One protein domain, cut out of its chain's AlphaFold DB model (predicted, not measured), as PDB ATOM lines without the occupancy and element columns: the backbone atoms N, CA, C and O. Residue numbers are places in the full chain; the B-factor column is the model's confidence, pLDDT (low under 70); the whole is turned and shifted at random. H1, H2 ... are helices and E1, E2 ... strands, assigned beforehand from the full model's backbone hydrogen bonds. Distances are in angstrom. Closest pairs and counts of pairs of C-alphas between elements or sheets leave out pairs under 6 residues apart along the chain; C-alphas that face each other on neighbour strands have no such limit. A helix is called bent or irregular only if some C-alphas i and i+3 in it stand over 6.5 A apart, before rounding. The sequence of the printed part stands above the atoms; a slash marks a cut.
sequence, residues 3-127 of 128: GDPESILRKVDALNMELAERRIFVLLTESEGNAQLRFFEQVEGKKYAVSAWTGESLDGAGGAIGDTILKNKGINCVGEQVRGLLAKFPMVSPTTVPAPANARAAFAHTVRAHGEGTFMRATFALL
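AT A GLANCE: This is residues 3 to 127 of the 128 residues of an uncharacterized protein of Streptomyces sp. CB02923 (UniProt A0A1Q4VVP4). A twisted five-stranded sheet forms the middle layer, with the helical hairpin H2 and H3 covering part of one face and H1 and H4 side by side on the other, where the sheet curls round H4. H1 lies beyond H4 toward the edge strand E5. The printed part has 125 residues, with four named helices and five named strands in the order H1 E1 E2 E3 H2 H3 E4 H4 E5, and its class is mixed, helices and strands. The sheet's order is E4 E3 E2 E1 E5, antiparallel throughout. The whole is compact, with a radius of gyration of the C-alphas of 13.9 A and spans of 41 by 31 by 28 A.

IN THESE COORDINATES: H1 holds residues 5 to 13, from C-alpha 5 at (158.367, 99.954, 153.349). E1, residues 24 to 31, is 24.0 A long from first to last C-alpha; E2, residues 34 to 42, is 27.1 A; E3, residues 47 to 55, is 26.5 A. H2, residues 61 to 72, is 16.1 A long, and H3 holds residues 78 to 86. E4 holds residues 92 to 98. H4, residues 103 to 114, is 16.2 A long and irregular: C-alphas 106 and 109 are 7.9 A apart. E5, residues 120 to 126, ends with C-alpha 126 at (167.115, 117.019, 149.792).

HOW THE PARTS SIT: E1, E2 and E3 form a meander, each strand the antiparallel neighbour of the one before; E1 and E2 are a hairpin, as are E2 and E3. Within hydrogen-bond range are N 36 and O 29 of E2 and E1, 2.8 A, and N 39 and O 51 of E2 and E3, 2.9 A. Edge strand E4 pairs with E3, N 50 and O 95 at 2.8 A, and edge strand E5 with E1, N 28 and O 123 at 2.9 A. H2 and H3 touch, the closest C-alphas being those of Ile 65 and Val 82, 6.2 A apart; they run opposite ways at a shallow tilt of 34 degrees, only just short of steep. H3 has a height over the sheet of 9.5 A, and H2 of 11.2 A. On the opposite face from these, H4 touches H1, with the C-alphas of Pro 5 and Arg 112 closest at 5.1 A, at a shallow tilt of 13 degrees, opposite ways. Every O i to N i+4 pair is within hydrogen-bond range in H1, H2 and H3; in H4, 6 of 8 are.

THE WHOLE: The two C-alphas farthest apart, those of Ile 75 and Gly 117, are 42.2 A apart. The printed part has no cut, and no link is long; H1 to E1, with 10 residues between them, is short but not tight. The mean pLDDT of the printed part is 92.1, and no printed residue is under 70.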
ATOM      1  N   GLY A   3     153.130 104.512 151.385       96.75
ATOM      2  CA  GLY A   3     153.133 103.071 151.133       96.75
ATOM      3  C   GLY A   3     153.649 102.254 152.314       96.75
ATOM      4  O   GLY A   3     154.034 102.807 153.342       96.75
ATOM      5  N   ASP A   4     153.687 100.936 152.128       96.38
ATOM      6  CA  ASP A   4     154.516 100.036 152.932       96.38
ATOM      7  C   ASP A   4     156.023 100.291 152.666       96.38
ATOM      8  O   ASP A   4     156.376 100.966 151.681       96.38
ATOM      9  N   PRO A   5     156.930  99.753 153.504       95.94
ATOM     10  CA  PRO A   5     158.367  99.954 153.349       95.94
ATOM     11  C   PRO A   5     158.925  99.633 151.963       95.94
ATOM     12  O   PRO A   5     159.690 100.425 151.411       95.94
ATOM     13  N   GLU A   6     158.546  98.505 151.366       95.31
ATOM     14  CA  GLU A   6     159.116  98.062 150.090       95.31
ATOM     15  C   GLU A   6     158.577  98.891 148.921       95.31
ATOM     16  O   GLU A   6     159.320  99.223 147.993       95.31
ATOM     17  N   SER A   7     157.313  99.310 148.990       95.81
ATOM     18  CA  SER A   7     156.734 100.268 148.047       95.81
ATOM     19  C   SER A   7     157.445 101.623 148.089       95.81
ATOM     20  O   SER A   7     157.676 102.226 147.038       95.81
ATOM     21  N   ILE A   8     157.805 102.119 149.278       96.12
ATOM     22  CA  ILE A   8     158.573 103.363 149.421       96.12
ATOM     23  C   ILE A   8     159.990 103.177 148.885       96.12
ATOM     24  O   ILE A   8     160.437 103.993 148.080       96.12
ATOM     25  N   LEU A   9     160.683 102.101 149.264       95.12
ATOM     26  CA  LEU A   9     162.061 101.869 148.831       95.12
ATOM     27  C   LEU A   9     162.176 101.690 147.318       95.12
ATOM     28  O   LEU A   9     163.075 102.268 146.717       95.12
ATOM     29  N   ARG A  10     161.217 101.015 146.676       94.81
ATOM     30  CA  ARG A  10     161.169 100.914 145.211       94.81
ATOM     31  C   ARG A  10     161.041 102.280 144.530       94.81
ATOM     32  O   ARG A  10     161.672 102.511 143.505       94.81
ATOM     33  N   LYS A  11     160.235 103.192 145.091       94.25
ATOM     34  CA  LYS A  11     160.113 104.571 144.580       94.25
ATOM     35  C   LYS A  11     161.410 105.349 144.781       94.25
ATOM     36  O   LYS A  11     161.791 106.121 143.912       94.25
ATOM     37  N   VAL A  12     162.073 105.146 145.917       91.62
ATOM     38  CA  VAL A  12     163.342 105.797 146.256       91.62
ATOM     39  C   VAL A  12     164.476 105.337 145.340       91.62
ATOM     40  O   VAL A  12     165.246 106.178 144.893       91.62
ATOM     41  N   ASP A  13     164.556 104.047 145.003       89.69
ATOM     42  CA  ASP A  13     165.588 103.518 144.096       89.69
ATOM     43  C   ASP A  13     165.509 104.099 142.685       89.69
ATOM     44  O   ASP A  13     166.523 104.214 142.002       89.69
ATOM     45  N   ALA A  14     164.301 104.452 142.243       89.88
ATOM     46  CA  ALA A  14     164.077 105.054 140.936       89.88
ATOM     47  C   ALA A  14     164.517 106.529 140.869       89.88
ATOM     48  O   ALA A  14     164.523 107.112 139.785       89.88
ATOM     49  N   LEU A  15     164.865 107.149 142.003       88.38
ATOM     50  CA  LEU A  15     165.292 108.542 142.074       88.38
ATOM     51  C   LEU A  15     166.807 108.643 142.229       88.38
ATOM     52  O   LEU A  15     167.386 108.128 143.188       88.38
ATOM     53  N   ASN A  16     167.448 109.414 141.349       86.50
ATOM     54  CA  ASN A  16     168.799 109.884 141.621       86.50
ATOM     55  C   ASN A  16     168.734 111.040 142.631       86.50
ATOM     56  O   ASN A  16     168.347 112.155 142.290       86.50
ATOM     57  N   MET A  17     169.069 110.753 143.889       90.12
ATOM     58  CA  MET A  17     169.055 111.752 144.958       90.12
ATOM     59  C   MET A  17     170.411 112.427 145.182       90.12
ATOM     60  O   MET A  17     170.441 113.398 145.926       90.12
ATOM     61  N   GLU A  18     171.512 111.939 144.596       90.31
ATOM     62  CA  GLU A  18     172.859 112.541 144.726       90.31
ATOM     63  C   GLU A  18     173.287 112.794 146.189       90.31
ATOM     64  O   GLU A  18     173.936 113.781 146.517       90.31
ATOM     65  N   LEU A  19     172.903 111.902 147.115       91.25
ATOM     66  CA  LEU A  19     173.040 112.143 148.561       91.25
ATOM     67  C   LEU A  19     174.472 112.430 149.016       91.25
ATOM     68  O   LEU A  19     174.655 113.216 149.935       91.25
ATOM     69  N   ALA A  20     175.467 111.800 148.390       89.94
ATOM     70  CA  ALA A  20     176.876 111.989 148.735       89.94
ATOM     71  C   ALA A  20     177.415 113.384 148.367       89.94
ATOM     72  O   ALA A  20     178.466 113.782 148.870       89.94
ATOM     73  N   GLU A  21     176.716 114.107 147.492       88.88
ATOM     74  CA  GLU A  21     177.054 115.471 147.069       88.88
ATOM     75  C   GLU A  21     176.334 116.523 147.916       88.88
ATOM     76  O   GLU A  21     176.742 117.681 147.939       88.88
ATOM     77  N   ARG A  22     175.299 116.111 148.655       90.12
ATOM     78  CA  ARG A  22     174.530 116.988 149.535       90.12
ATOM     79  C   ARG A  22     175.239 117.174 150.860       90.12
ATOM     80  O   ARG A  22     175.561 116.201 151.546       90.12
ATOM     81  N   ARG A  23     175.415 118.420 151.272       91.06
ATOM     82  CA  ARG A  23     175.819 118.786 152.625       91.06
ATOM     83  C   ARG A  23     174.767 118.407 153.671       91.06
ATOM     84  O   ARG A  23     175.153 118.000 154.761       91.06
ATOM     85  N   ILE A  24     173.471 118.543 153.389       92.38
ATOM     86  CA  ILE A  24     172.380 118.264 154.332       92.38
ATOM     87  C   ILE A  24     171.217 117.550 153.635       92.38
ATOM     88  O   ILE A  24     170.743 117.943 152.570       92.38
ATOM     89  N   PHE A  25     170.674 116.524 154.284       94.88
ATOM     90  CA  PHE A  25     169.390 115.943 153.897       94.88
ATOM     91  C   PHE A  25     168.643 115.382 155.103       94.88
ATOM     92  O   PHE A  25     169.219 115.097 156.153       94.88
ATOM     93  N   VAL A  26     167.328 115.238 154.958       95.88
ATOM     94  CA  VAL A  26     166.438 114.819 156.045       95.88
ATOM     95  C   VAL A  26     165.509 113.715 155.568       95.88
ATOM     96  O   VAL A  26     164.939 113.804 154.480       95.88
ATOM     97  N   LEU A  27     165.326 112.702 156.411       97.12
ATOM     98  CA  LEU A  27     164.264 111.711 156.290       97.12
ATOM     99  C   LEU A  27     163.266 111.906 157.428       97.12
ATOM    100  O   LEU A  27     163.629 111.857 158.601       97.12
ATOM    101  N   LEU A  28     162.005 112.075 157.060       97.62
ATOM    102  CA  LEU A  28     160.857 112.052 157.953       97.62
ATOM    103  C   LEU A  28     160.040 110.796 157.658       97.62
ATOM    104  O   LEU A  28     159.685 110.585 156.496       97.62
ATOM    105  N   THR A  29     159.711 109.996 158.665       97.56
ATOM    106  CA  THR A  29     158.781 108.866 158.531       97.56
ATOM    107  C   THR A  29     157.654 108.988 159.541       97.56
ATOM    108  O   THR A  29     157.898 109.285 160.702       97.56
ATOM    109  N   GLU A  30     156.417 108.786 159.103       96.94
ATOM    110  CA  GLU A  30     155.222 108.890 159.947       96.94
ATOM    111  C   GLU A  30     154.246 107.766 159.621       96.94
ATOM    112  O   GLU A  30     153.968 107.490 158.456       96.94
ATOM    113  N   SER A  31     153.691 107.164 160.657       96.44
ATOM    114  CA  SER A  31     152.555 106.247 160.629       96.44
ATOM    115  C   SER A  31     151.581 106.668 161.731       96.44
ATOM    116  O   SER A  31     151.825 107.638 162.450       96.44
ATOM    117  N   GLU A  32     150.464 105.963 161.880       94.38
ATOM    118  CA  GLU A  32     149.544 106.230 162.985       94.38
ATOM    119  C   GLU A  32     150.258 106.063 164.341       94.38
ATOM    120  O   GLU A  32     150.851 105.017 164.608       94.38
ATOM    121  N   GLY A  33     150.258 107.123 165.158       94.00
ATOM    122  CA  GLY A  33     150.844 107.140 166.505       94.00
ATOM    123  C   GLY A  33     152.370 107.008 166.584       94.00
ATOM    124  O   GLY A  33     152.894 106.811 167.677       94.00
ATOM    125  N   ASN A  34     153.097 107.083 165.463       96.19
ATOM    126  CA  ASN A  34     154.554 106.955 165.458       96.19
ATOM    127  C   ASN A  34     155.197 107.799 164.351       96.19
ATOM    128  O   ASN A  34     154.804 107.764 163.185       96.19
ATOM    129  N   ALA A  35     156.254 108.505 164.712       97.25
ATOM    130  CA  ALA A  35     156.996 109.430 163.887       97.25
ATOM    131  C   ALA A  35     158.496 109.297 164.151       97.25
ATOM    132  O   ALA A  35     158.931 109.223 165.299       97.25
ATOM    133  N   GLN A  36     159.303 109.352 163.095       96.94
ATOM    134  CA  GLN A  36     160.750 109.472 163.190       96.94
ATOM    135  C   GLN A  36     161.278 110.578 162.286       96.94
ATOM    136  O   GLN A  36     160.757 110.875 161.209       96.94
ATOM    137  N   LEU A  37     162.375 111.164 162.737       96.81
ATOM    138  CA  LEU A  37     163.129 112.188 162.041       96.81
ATOM    139  C   LEU A  37     164.597 111.779 162.064       96.81
ATOM    140  O   LEU A  37     165.136 111.456 163.119       96.81
ATOM    141  N   ARG A  38     165.250 111.811 160.905       96.69
ATOM    142  CA  ARG A  38     166.700 111.674 160.775       96.69
ATOM    143  C   ARG A  38     167.256 112.844 159.989       96.69
ATOM    144  O   ARG A  38     166.865 113.061 158.844       96.69
ATOM    145  N   PHE A  39     168.174 113.567 160.610       95.81
ATOM    146  CA  PHE A  39     168.878 114.701 160.036       95.81
ATOM    147  C   PHE A  39     170.321 114.294 159.755       95.81
ATOM    148  O   PHE A  39     171.024 113.852 160.663       95.81
ATOM    149  N   PHE A  40     170.745 114.428 158.504       95.25
ATOM    150  CA  PHE A  40     172.079 114.077 158.044       95.25
ATOM    151  C   PHE A  40     172.812 115.355 157.663       95.25
ATOM    152  O   PHE A  40     172.330 116.109 156.819       95.25
ATOM    153  N   GLU A  41     173.985 115.571 158.247       94.25
ATOM    154  CA  GLU A  41     174.854 116.696 157.925       94.25
ATOM    155  C   GLU A  41     176.273 116.215 157.646       94.25
ATOM    156  O   GLU A  41     176.868 115.487 158.441       94.25
ATOM    157  N   GLN A  42     176.820 116.629 156.510       93.31
ATOM    158  CA  GLN A  42     178.193 116.355 156.136       93.31
ATOM    159  C   GLN A  42     179.139 117.102 157.078       93.31
ATOM    160  O   GLN A  42     179.024 118.315 157.249       93.31
ATOM    161  N   VAL A  43     180.083 116.370 157.667       89.19
ATOM    162  CA  VAL A  43     181.078 116.934 158.593       89.19
ATOM    163  C   VAL A  43     182.439 117.081 157.914       89.19
ATOM    164  O   VAL A  43     182.837 118.188 157.579       89.19
ATOM    165  N   GLU A  44     183.123 115.975 157.624       80.69
ATOM    166  CA  GLU A  44     184.433 115.942 156.965       80.69
ATOM    167  C   GLU A  44     184.626 114.609 156.230       80.69
ATOM    168  O   GLU A  44     184.124 113.567 156.658       80.69
ATOM    169  N   GLY A  45     185.378 114.620 155.122       72.69
ATOM    170  CA  GLY A  45     185.883 113.397 154.486       72.69
ATOM    171  C   GLY A  45     184.808 112.405 154.024       72.69
ATOM    172  O   GLY A  45     184.954 111.206 154.251       72.69
ATOM    173  N   LYS A  46     183.728 112.895 153.392       81.62
ATOM    174  CA  LYS A  46     182.570 112.085 152.960       81.62
ATOM    175  C   LYS A  46     181.924 111.304 154.117       81.62
ATOM    176  O   LYS A  46     181.536 110.151 153.950       81.62
ATOM    177  N   LYS A  47     181.818 111.915 155.297       93.69
ATOM    178  CA  LYS A  47     181.076 111.374 156.442       93.69
ATOM    179  C   LYS A  47     179.922 112.291 156.819       93.69
ATOM    180  O   LYS A  47     180.012 113.504 156.636       93.69
ATOM    181  N   TYR A  48     178.886 111.695 157.394       95.38
ATOM    182  CA  TYR A  48     177.704 112.393 157.882       95.38
ATOM    183  C   TYR A  48     177.548 112.192 159.381       95.38
ATOM    184  O   TYR A  48     177.617 111.066 159.866       95.38
ATOM    185  N   ALA A  49     177.309 113.282 160.099       95.38
ATOM    186  CA  ALA A  49     176.702 113.257 161.417       95.38
ATOM    187  C   ALA A  49     175.192 113.039 161.254       95.38
ATOM    188  O   ALA A  49     174.534 113.760 160.504       95.38
ATOM    189  N   VAL A  50     174.654 112.029 161.936       95.44
ATOM    190  CA  VAL A  50     173.239 111.655 161.872       95.44
ATOM    191  C   VAL A  50     172.606 111.841 163.235       95.44
ATOM    192  O   VAL A  50     172.861 111.053 164.148       95.44
ATOM    193  N   SER A  51     171.762 112.860 163.345       95.69
ATOM    194  CA  SER A  51     170.902 113.092 164.504       95.69
ATOM    195  C   SER A  51     169.536 112.466 164.252       95.69
ATOM    196  O   SER A  51     169.029 112.500 163.125       95.69
ATOM    197  N   ALA A  52     168.925 111.893 165.284       96.00
ATOM    198  CA  ALA A  52     167.645 111.207 165.150       96.00
ATOM    199  C   ALA A  52     166.670 111.576 166.266       96.00
ATOM    200  O   ALA A  52     167.070 111.899 167.381       96.00
ATOM    201  N   TRP A  53     165.383 111.500 165.967       97.12
ATOM    202  CA  TRP A  53     164.306 111.670 166.933       97.12
ATOM    203  C   TRP A  53     163.173 110.686 166.631       97.12
ATOM    204  O   TRP A  53     162.987 110.273 165.483       97.12
ATOM    205  N   THR A  54     162.432 110.295 167.664       96.44
ATOM    206  CA  THR A  54     161.242 109.443 167.570       96.44
ATOM    207  C   THR A  54     160.186 109.944 168.551       96.44
ATOM    208  O   THR A  54     160.529 110.367 169.653       96.44
ATOM    209  N   GLY A  55     158.917 109.889 168.157       96.19
ATOM    210  CA  GLY A  55     157.774 110.260 168.989       96.19
ATOM    211  C   GLY A  55     156.460 109.931 168.291       96.19
ATOM    212  O   GLY A  55     156.443 109.131 167.366       96.19
ATOM    213  N   GLU A  56     155.356 110.538 168.716       95.94
ATOM    214  CA  GLU A  56     154.018 110.194 168.206       95.94
ATOM    215  C   GLU A  56     153.658 110.911 166.890       95.94
ATOM    216  O   GLU A  56     152.890 110.389 166.085       95.94
ATOM    217  N   SER A  57     154.212 112.106 166.657       94.88
ATOM    218  CA  SER A  57     153.860 112.995 165.539       94.88
ATOM    219  C   SER A  57     155.036 113.898 165.146       94.88
ATOM    220  O   SER A  57     155.806 114.321 166.004       94.88
ATOM    221  N   LEU A  58     155.168 114.247 163.858       95.88
ATOM    222  CA  LEU A  58     156.102 115.299 163.411       95.88
ATOM    223  C   LEU A  58     155.486 116.705 163.407       95.88
ATOM    224  O   LEU A  58     156.131 117.653 162.954       95.88
ATOM    225  N   ASP A  59     154.241 116.865 163.851       92.94
ATOM    226  CA  ASP A  59     153.536 118.149 163.971       92.94
ATOM    227  C   ASP A  59     153.652 119.009 162.706       92.94
ATOM    228  O   ASP A  59     154.048 120.178 162.735       92.94
ATOM    229  N   GLY A  60     153.405 118.379 161.554       92.12
ATOM    230  CA  GLY A  60     153.449 119.039 160.253       92.12
ATOM    231  C   GLY A  60     154.846 119.460 159.778       92.12
ATOM    232  O   GLY A  60     154.935 120.200 158.798       92.12
ATOM    233  N   ALA A  61     155.937 118.990 160.402       93.75
ATOM    234  CA  ALA A  61     157.301 119.405 160.052       93.75
ATOM    235  C   ALA A  61     157.621 119.233 158.560       93.75
ATOM    236  O   ALA A  61     158.258 120.101 157.977       93.75
ATOM    237  N   GLY A  62     157.131 118.169 157.913       91.38
ATOM    238  CA  GLY A  62     157.326 117.976 156.473       91.38
ATOM    239  C   GLY A  62     156.739 119.106 155.618       91.38
ATOM    240  O   GLY A  62     157.392 119.564 154.682       91.38
ATOM    241  N   GLY A  63     155.545 119.595 155.966       92.88
ATOM    242  CA  GLY A  63     154.929 120.747 155.300       92.88
ATOM    243  C   GLY A  63     155.687 122.040 155.597       92.88
ATOM    244  O   GLY A  63     156.014 122.788 154.681       92.88
ATOM    245  N   ALA A  64     156.068 122.247 156.860       93.00
ATOM    246  CA  ALA A  64     156.830 123.422 157.272       93.00
ATOM    247  C   ALA A  64     158.216 123.508 156.601       93.00
ATOM    248  O   ALA A  64     158.649 124.600 156.244       93.00
ATOM    249  N   ILE A  65     158.896 122.376 156.372       93.06
ATOM    250  CA  ILE A  65     160.139 122.335 155.583       93.06
ATOM    251  C   ILE A  65     159.873 122.820 154.155       93.06
ATOM    252  O   ILE A  65     160.599 123.681 153.663       93.06
ATOM    253  N   GLY A  66     158.832 122.292 153.501       90.44
ATOM    254  CA  GLY A  66     158.448 122.703 152.148       90.44
ATOM    255  C   GLY A  66     158.167 124.204 152.058       90.44
ATOM    256  O   GLY A  66     158.728 124.889 151.203       90.44
ATOM    257  N   ASP A  67     157.388 124.735 152.998       92.06
ATOM    258  CA  ASP A  67     157.082 126.164 153.079       92.06
ATOM    259  C   ASP A  67     158.333 127.019 153.294       92.06
ATOM    260  O   ASP A  67     158.479 128.066 152.660       92.06
ATOM    261  N   THR A  68     159.249 126.587 154.166       89.69
ATOM    262  CA  THR A  68     160.523 127.279 154.401       89.69
ATOM    263  C   THR A  68     161.356 127.337 153.122       89.69
ATOM    264  O   THR A  68     161.850 128.409 152.772       89.69
ATOM    265  N   ILE A  69     161.459 126.230 152.377       87.06
ATOM    266  CA  ILE A  69     162.189 126.179 151.098       87.06
ATOM    267  C   ILE A  69     161.569 127.146 150.081       87.06
ATOM    268  O   ILE A  69     162.280 127.938 149.463       87.06
ATOM    269  N   LEU A  70     160.242 127.128 149.931       88.62
ATOM    270  CA  LEU A  70     159.539 127.984 148.972       88.62
ATOM    271  C   LEU A  70     159.650 129.474 149.329       88.62
ATOM    272  O   LEU A  70     159.865 130.312 148.450       88.62
ATOM    273  N   LYS A  71     159.542 129.821 150.616       88.06
ATOM    274  CA  LYS A  71     159.663 131.208 151.100       88.06
ATOM    275  C   LYS A  71     161.089 131.743 151.010       88.06
ATOM    276  O   LYS A  71     161.263 132.945 150.827       88.06
ATOM    277  N   ASN A  72     162.092 130.872 151.121       83.88
ATOM    278  CA  ASN A  72     163.502 131.242 151.050       83.88
ATOM    279  C   ASN A  72     163.889 131.868 149.698       83.88
ATOM    280  O   ASN A  72     164.730 132.762 149.675       83.88
ATOM    281  N   LYS A  73     163.277 131.421 148.588       81.19
ATOM    282  CA  LYS A  73     163.538 131.917 147.218       81.19
ATOM    283  C   LYS A  73     165.028 131.927 146.817       81.19
ATOM    284  O   LYS A  73     165.425 132.717 145.966       81.19
ATOM    285  N   GLY A  74     165.853 131.078 147.430       75.06
ATOM    286  CA  GLY A  74     167.298 131.004 147.182       75.06
ATOM    287  C   GLY A  74     168.124 132.121 147.830       75.06
ATOM    288  O   GLY A  74     169.286 132.285 147.476       75.06
ATOM    289  N   ILE A  75     167.548 132.901 148.752       77.50
ATOM    290  CA  ILE A  75     168.216 134.059 149.370       77.50
ATOM    291  C   ILE A  75     169.131 133.626 150.523       77.50
ATOM    292  O   ILE A  75     170.233 134.147 150.665       77.50
ATOM    293  N   ASN A  76     168.684 132.679 151.355       79.06
ATOM    294  CA  ASN A  76     169.417 132.251 152.554       79.06
ATOM    295  C   ASN A  76     169.798 130.767 152.488       79.06
ATOM    296  O   ASN A  76     169.199 129.993 151.743       79.06
ATOM    297  N   CYS A  77     170.724 130.336 153.349       84.00
ATOM    298  CA  CYS A  77     171.049 128.920 153.511       84.00
ATOM    299  C   CYS A  77     169.825 128.129 154.015       84.00
ATOM    300  O   CYS A  77     169.480 128.171 155.197       84.00
ATOM    301  N   VAL A  78     169.174 127.392 153.111       85.88
ATOM    302  CA  VAL A  78     168.001 126.551 153.409       85.88
ATOM    303  C   VAL A  78     168.318 125.508 154.481       85.88
ATOM    304  O   VAL A  78     167.491 125.256 155.354       85.88
ATOM    305  N   GLY A  79     169.525 124.935 154.453       86.00
ATOM    306  CA  GLY A  79     169.972 123.950 155.436       86.00
ATOM    307  C   GLY A  79     169.897 124.463 156.874       86.00
ATOM    308  O   GLY A  79     169.371 123.776 157.745       86.00
ATOM    309  N   GLU A  80     170.333 125.703 157.108       86.75
ATOM    310  CA  GLU A  80     170.323 126.298 158.447       86.75
ATOM    311  C   GLU A  80     168.905 126.651 158.912       86.75
ATOM    312  O   GLU A  80     168.552 126.451 160.071       86.75
ATOM    313  N   GLN A  81     168.040 127.092 157.995       88.25
ATOM    314  CA  GLN A  81     166.633 127.340 158.317       88.25
ATOM    315  C   GLN A  81     165.890 126.047 158.668       88.25
ATOM    316  O   GLN A  81     165.103 126.021 159.616       88.25
ATOM    317  N   VAL A  82     166.152 124.964 157.929       90.81
ATOM    318  CA  VAL A  82     165.594 123.646 158.242       90.81
ATOM    319  C   VAL A  82     166.156 123.123 159.563       90.81
ATOM    320  O   VAL A  82     165.386 122.602 160.364       90.81
ATOM    321  N   ARG A  83     167.447 123.323 159.862       89.88
ATOM    322  CA  ARG A  83     168.009 122.998 161.183       89.88
ATOM    323  C   ARG A  83     167.264 123.732 162.299       89.88
ATOM    324  O   ARG A  83     166.821 123.091 163.247       89.88
ATOM    325  N   GLY A  84     167.075 125.045 162.165       90.06
ATOM    326  CA  GLY A  84     166.337 125.850 163.142       90.06
ATOM    327  C   GLY A  84     164.893 125.375 163.330       90.06
ATOM    328  O   GLY A  84     164.423 125.264 164.459       90.06
ATOM    329  N   LEU A  85     164.208 125.010 162.242       91.38
ATOM    330  CA  LEU A  85     162.863 124.429 162.296       91.38
ATOM    331  C   LEU A  85     162.834 123.099 163.067       91.38
ATOM    332  O   LEU A  85     161.893 122.834 163.815       91.38
ATOM    333  N   LEU A  86     163.846 122.255 162.867       93.00
ATOM    334  CA  LEU A  86     163.931 120.929 163.474       93.00
ATOM    335  C   LEU A  86     164.493 120.944 164.904       93.00
ATOM    336  O   LEU A  86     164.354 119.948 165.608       93.00
ATOM    337  N   ALA A  87     165.055 122.063 165.369       92.00
ATOM    338  CA  ALA A  87     165.589 122.210 166.724       92.00
ATOM    339  C   ALA A  87     164.531 122.037 167.833       92.00
ATOM    340  O   ALA A  87     164.881 121.800 168.986       92.00
ATOM    341  N   LYS A  88     163.237 122.117 167.490       92.38
ATOM    342  CA  LYS A  88     162.130 121.817 168.412       92.38
ATOM    343  C   LYS A  88     162.053 120.338 168.818       92.38
ATOM    344  O   LYS A  88     161.409 120.021 169.812       92.38
ATOM    345  N   PHE A  89     162.671 119.438 168.051       94.88
ATOM    346  CA  PHE A  89     162.712 118.015 168.366       94.88
ATOM    347  C   PHE A  89     163.956 117.711 169.213       94.88
ATOM    348  O   PHE A  89     165.063 118.036 168.778       94.88
ATOM    349  N   PRO A  90     163.820 117.063 170.386       93.00
ATOM    350  CA  PRO A  90     164.955 116.681 171.227       93.00
ATOM    351  C   PRO A  90     165.720 115.508 170.596       93.00
ATOM    352  O   PRO A  90     165.571 114.355 170.997       93.00
ATOM    353  N   MET A  91     166.496 115.793 169.552       93.44
ATOM    354  CA  MET A  91     167.262 114.778 168.838       93.44
ATOM    355  C   MET A  91     168.360 114.188 169.721       93.44
ATOM    356  O   MET A  91     169.030 114.900 170.470       93.44
ATOM    357  N   VAL A  92     168.593 112.887 169.567       92.88
ATOM    358  CA  VAL A  92     169.759 112.229 170.160       92.88
ATOM    359  C   VAL A  92     171.044 112.776 169.544       92.88
ATOM    360  O   VAL A  92     171.063 113.193 168.380       92.88
ATOM    361  N   SER A  93     172.125 112.746 170.328       87.31
ATOM    362  CA  SER A  93     173.449 113.160 169.870       87.31
ATOM    363  C   SER A  93     173.841 112.431 168.581       87.31
ATOM    364  O   SER A  93     173.576 111.231 168.447       87.31
ATOM    365  N   PRO A  94     174.472 113.138 167.629       90.19
ATOM    366  CA  PRO A  94     174.729 112.576 166.321       90.19
ATOM    367  C   PRO A  94     175.729 111.425 166.378       90.19
ATOM    368  O   PRO A  94     176.731 111.476 167.088       90.19
ATOM    369  N   THR A  95     175.488 110.418 165.543       92.50
ATOM    370  CA  THR A  95     176.464 109.364 165.242       92.50
ATOM    371  C   THR A  95     177.069 109.602 163.864       92.50
ATOM    372  O   THR A  95     176.391 110.095 162.964       92.50
ATOM    373  N   THR A  96     178.352 109.291 163.681       94.81
ATOM    374  CA  THR A  96     179.014 109.478 162.385       94.81
ATOM    375  C   THR A  96     178.912 108.221 161.530       94.81
ATOM    376  O   THR A  96     179.279 107.134 161.970       94.81
ATOM    377  N   VAL A  97     178.477 108.379 160.281       93.44
ATOM    378  CA  VAL A  97     178.376 107.306 159.283       93.44
ATOM    379  C   VAL A  97     179.117 107.696 157.998       93.44
ATOM    380  O   VAL A  97     179.280 108.889 157.722       93.44
ATOM    381  N   PRO A  98     179.594 106.730 157.191       94.31
ATOM    382  CA  PRO A  98     180.126 107.035 155.865       94.31
ATOM    383  C   PRO A  98     179.036 107.595 154.941       94.31
ATOM    384  O   PRO A  98     177.849 107.326 155.130       94.31
ATOM    385  N   ALA A  99     179.442 108.346 153.917       92.75
ATOM    386  CA  ALA A  99     178.545 108.794 152.861       92.75
ATOM    387  C   ALA A  99     177.810 107.596 152.245       92.75
ATOM    388  O   ALA A  99     178.453 106.610 151.867       92.75
ATOM    389  N   PRO A 100     176.474 107.660 152.137       91.62
ATOM    390  CA  PRO A 100     175.718 106.567 151.561       91.62
ATOM    391  C   PRO A 100     176.004 106.467 150.060       91.62
ATOM    392  O   PRO A 100     176.001 107.468 149.347       91.62
ATOM    393  N   ALA A 101     176.197 105.241 149.570       90.69
ATOM    394  CA  ALA A 101     176.403 104.992 148.142       90.69
ATOM    395  C   ALA A 101     175.162 105.331 147.295       90.69
ATOM    396  O   ALA A 101     175.279 105.640 146.115       90.69
ATOM    397  N   ASN A 102     173.967 105.240 147.886       90.31
ATOM    398  CA  ASN A 102     172.687 105.580 147.269       90.31
ATOM    399  C   ASN A 102     171.605 105.776 148.347       90.31
ATOM    400  O   ASN A 102     171.829 105.532 149.536       90.31
ATOM    401  N   ALA A 103     170.408 106.194 147.932       91.81
ATOM    402  CA  ALA A 103     169.295 106.445 148.843       91.81
ATOM    403  C   ALA A 103     168.825 105.191 149.599       91.81
ATOM    404  O   ALA A 103     168.492 105.268 150.782       91.81
ATOM    405  N   ARG A 104     168.885 104.011 148.975       92.44
ATOM    406  CA  ARG A 104     168.584 102.745 149.653       92.44
ATOM    407  C   ARG A 104     169.544 102.481 150.808       92.44
ATOM    408  O   ARG A 104     169.094 102.150 151.899       92.44
ATOM    409  N   ALA A 105     170.843 102.679 150.594       91.88
ATOM    410  CA  ALA A 105     171.860 102.526 151.631       91.88
ATOM    411  C   ALA A 105     171.645 103.503 152.801       91.88
ATOM    412  O   ALA A 105     171.878 103.138 153.949       91.88
ATOM    413  N   ALA A 106     171.158 104.717 152.525       92.50
ATOM    414  CA  ALA A 106     170.860 105.708 153.556       92.50
ATOM    415  C   ALA A 106     169.588 105.388 154.365       92.50
ATOM    416  O   ALA A 106     169.537 105.641 155.570       92.50
ATOM    417  N   PHE A 107     168.542 104.871 153.708       94.19
ATOM    418  CA  PHE A 107     167.181 104.919 154.256       94.19
ATOM    419  C   PHE A 107     166.519 103.558 154.492       94.19
ATOM    420  O   PHE A 107     165.578 103.497 155.280       94.19
ATOM    421  N   ALA A 108     166.990 102.469 153.872       94.06
ATOM    422  CA  ALA A 108     166.288 101.179 153.890       94.06
ATOM    423  C   ALA A 108     166.030 100.638 155.295       94.06
ATOM    424  O   ALA A 108     164.914 100.220 155.590       94.06
ATOM    425  N   HIS A 109     167.038 100.679 156.167       93.19
ATOM    426  CA  HIS A 109     166.886 100.221 157.545       93.19
ATOM    427  C   HIS A 109     165.813 101.029 158.287       93.19
ATOM    428  O   HIS A 109     164.920 100.454 158.896       93.19
ATOM    429  N   THR A 110     165.873 102.360 158.205       93.06
ATOM    430  CA  THR A 110     164.919 103.258 158.875       93.06
ATOM    431  C   THR A 110     163.498 103.050 158.369       93.06
ATOM    432  O   THR A 110     162.580 102.904 159.163       93.06
ATOM    433  N   VAL A 111     163.318 102.996 157.047       95.88
ATOM    434  CA  VAL A 111     161.999 102.834 156.427       95.88
ATOM    435  C   VAL A 111     161.383 101.480 156.788       95.88
ATOM    436  O   VAL A 111     160.207 101.429 157.131       95.88
ATOM    437  N   ARG A 112     162.168 100.395 156.776       96.00
ATOM    438  CA  ARG A 112     161.691  99.061 157.178       96.00
ATOM    439  C   ARG A 112     161.349  98.981 158.656       96.00
ATOM    440  O   ARG A 112     160.280  98.489 158.983       96.00
ATOM    441  N   ALA A 113     162.228  99.490 159.517       93.50
ATOM    442  CA  ALA A 113     162.014  99.469 160.958       93.50
ATOM    443  C   ALA A 113     160.800 100.313 161.377       93.50
ATOM    444  O   ALA A 113     160.103  99.953 162.316       93.50
ATOM    445  N   HIS A 114     160.536 101.431 160.690       93.62
ATOM    446  CA  HIS A 114     159.366 102.268 160.966       93.62
ATOM    447  C   HIS A 114     158.067 101.642 160.450       93.62
ATOM    448  O   HIS A 114     157.051 101.679 161.133       93.62
ATOM    449  N   GLY A 115     158.080 101.119 159.222       90.69
ATOM    450  CA  GLY A 115     156.867 100.696 158.523       90.69
ATOM    451  C   GLY A 115     156.519  99.213 158.641       90.69
ATOM    452  O   GLY A 115     155.710  98.731 157.849       90.69
ATOM    453  N   GLU A 116     157.130  98.461 159.559       91.25
ATOM    454  CA  GLU A 116     156.820  97.040 159.732       91.25
ATOM    455  C   GLU A 116     155.329  96.845 160.050       91.25
ATOM    456  O   GLU A 116     154.809  97.356 161.038       91.25
ATOM    457  N   GLY A 117     154.623  96.137 159.163       87.88
ATOM    458  CA  GLY A 117     153.191  95.868 159.309       87.88
ATOM    459  C   GLY A 117     152.278  97.098 159.224       87.88
ATOM    460  O   GLY A 117     151.098  96.973 159.541       87.88
ATOM    461  N   THR A 118     152.775  98.266 158.800       92.50
ATOM    462  CA  THR A 118     151.992  99.512 158.791       92.50
ATOM    463  C   THR A 118     152.137 100.316 157.498       92.50
ATOM    464  O   THR A 118     153.111 100.201 156.751       92.50
ATOM    465  N   PHE A 119     151.134 101.148 157.221       95.06
ATOM    466  CA  PHE A 119     151.166 102.121 156.136       95.06
ATOM    467  C   PHE A 119     151.801 103.416 156.639       95.06
ATOM    468  O   PHE A 119     151.403 103.952 157.673       95.06
ATOM    469  N   MET A 120     152.770 103.948 155.897       96.50
ATOM    470  CA  MET A 120     153.527 105.116 156.337       96.50
ATOM    471  C   MET A 120     153.669 106.179 155.249       96.50
ATOM    472  O   MET A 120     153.575 105.927 154.043       96.50
ATOM    473  N   ARG A 121     153.937 107.401 155.700       96.56
ATOM    474  CA  ARG A 121     154.453 108.515 154.917       96.56
ATOM    475  C   ARG A 121     155.965 108.591 155.104       96.56
ATOM    476  O   ARG A 121     156.441 108.593 156.229       96.56
ATOM    477  N   ALA A 122     156.706 108.736 154.012       97.00
ATOM    478  CA  ALA A 122     158.113 109.132 154.027       97.00
ATOM    479  C   ALA A 122     158.306 110.447 153.265       97.00
ATOM    480  O   ALA A 122     157.901 110.555 152.101       97.00
ATOM    481  N   THR A 123     158.941 111.433 153.891       95.94
ATOM    482  CA  THR A 123     159.308 112.711 153.266       95.94
ATOM    483  C   THR A 123     160.822 112.849 153.264       95.94
ATOM    484  O   THR A 123     161.461 112.763 154.310       95.94
ATOM    485  N   PHE A 124     161.383 113.070 152.078       94.62
ATOM    486  CA  PHE A 124     162.811 113.275 151.868       94.62
ATOM    487  C   PHE A 124     163.030 114.751 151.553       94.62
ATOM    488  O   PHE A 124     162.556 115.230 150.521       94.62
ATOM    489  N   ALA A 125     163.715 115.474 152.435       93.38
ATOM    490  CA  ALA A 125     164.141 116.841 152.161       93.38
ATOM    491  C   ALA A 125     165.601 116.806 151.719       93.38
ATOM    492  O   ALA A 125     166.503 116.554 152.519       93.38
ATOM    493  N   LEU A 126     165.808 117.005 150.425       91.81
ATOM    494  CA  LEU A 126     167.115 117.019 149.792       91.81
ATOM    495  C   LEU A 126     167.598 118.469 149.736       91.81
ATOM    496  O   LEU A 126     167.096 119.246 148.925       91.81
ATOM    497  N   LEU A 127     168.494 118.849 150.645       88.31
ATOM    498  CA  LEU A 127     168.955 120.232 150.762       88.31
ATOM    499  C   LEU A 127     170.291 120.400 150.018       88.31
ATOM    500  O   LEU A 127     170.547 119.679 149.043       88.31
TER     501      LEU A 127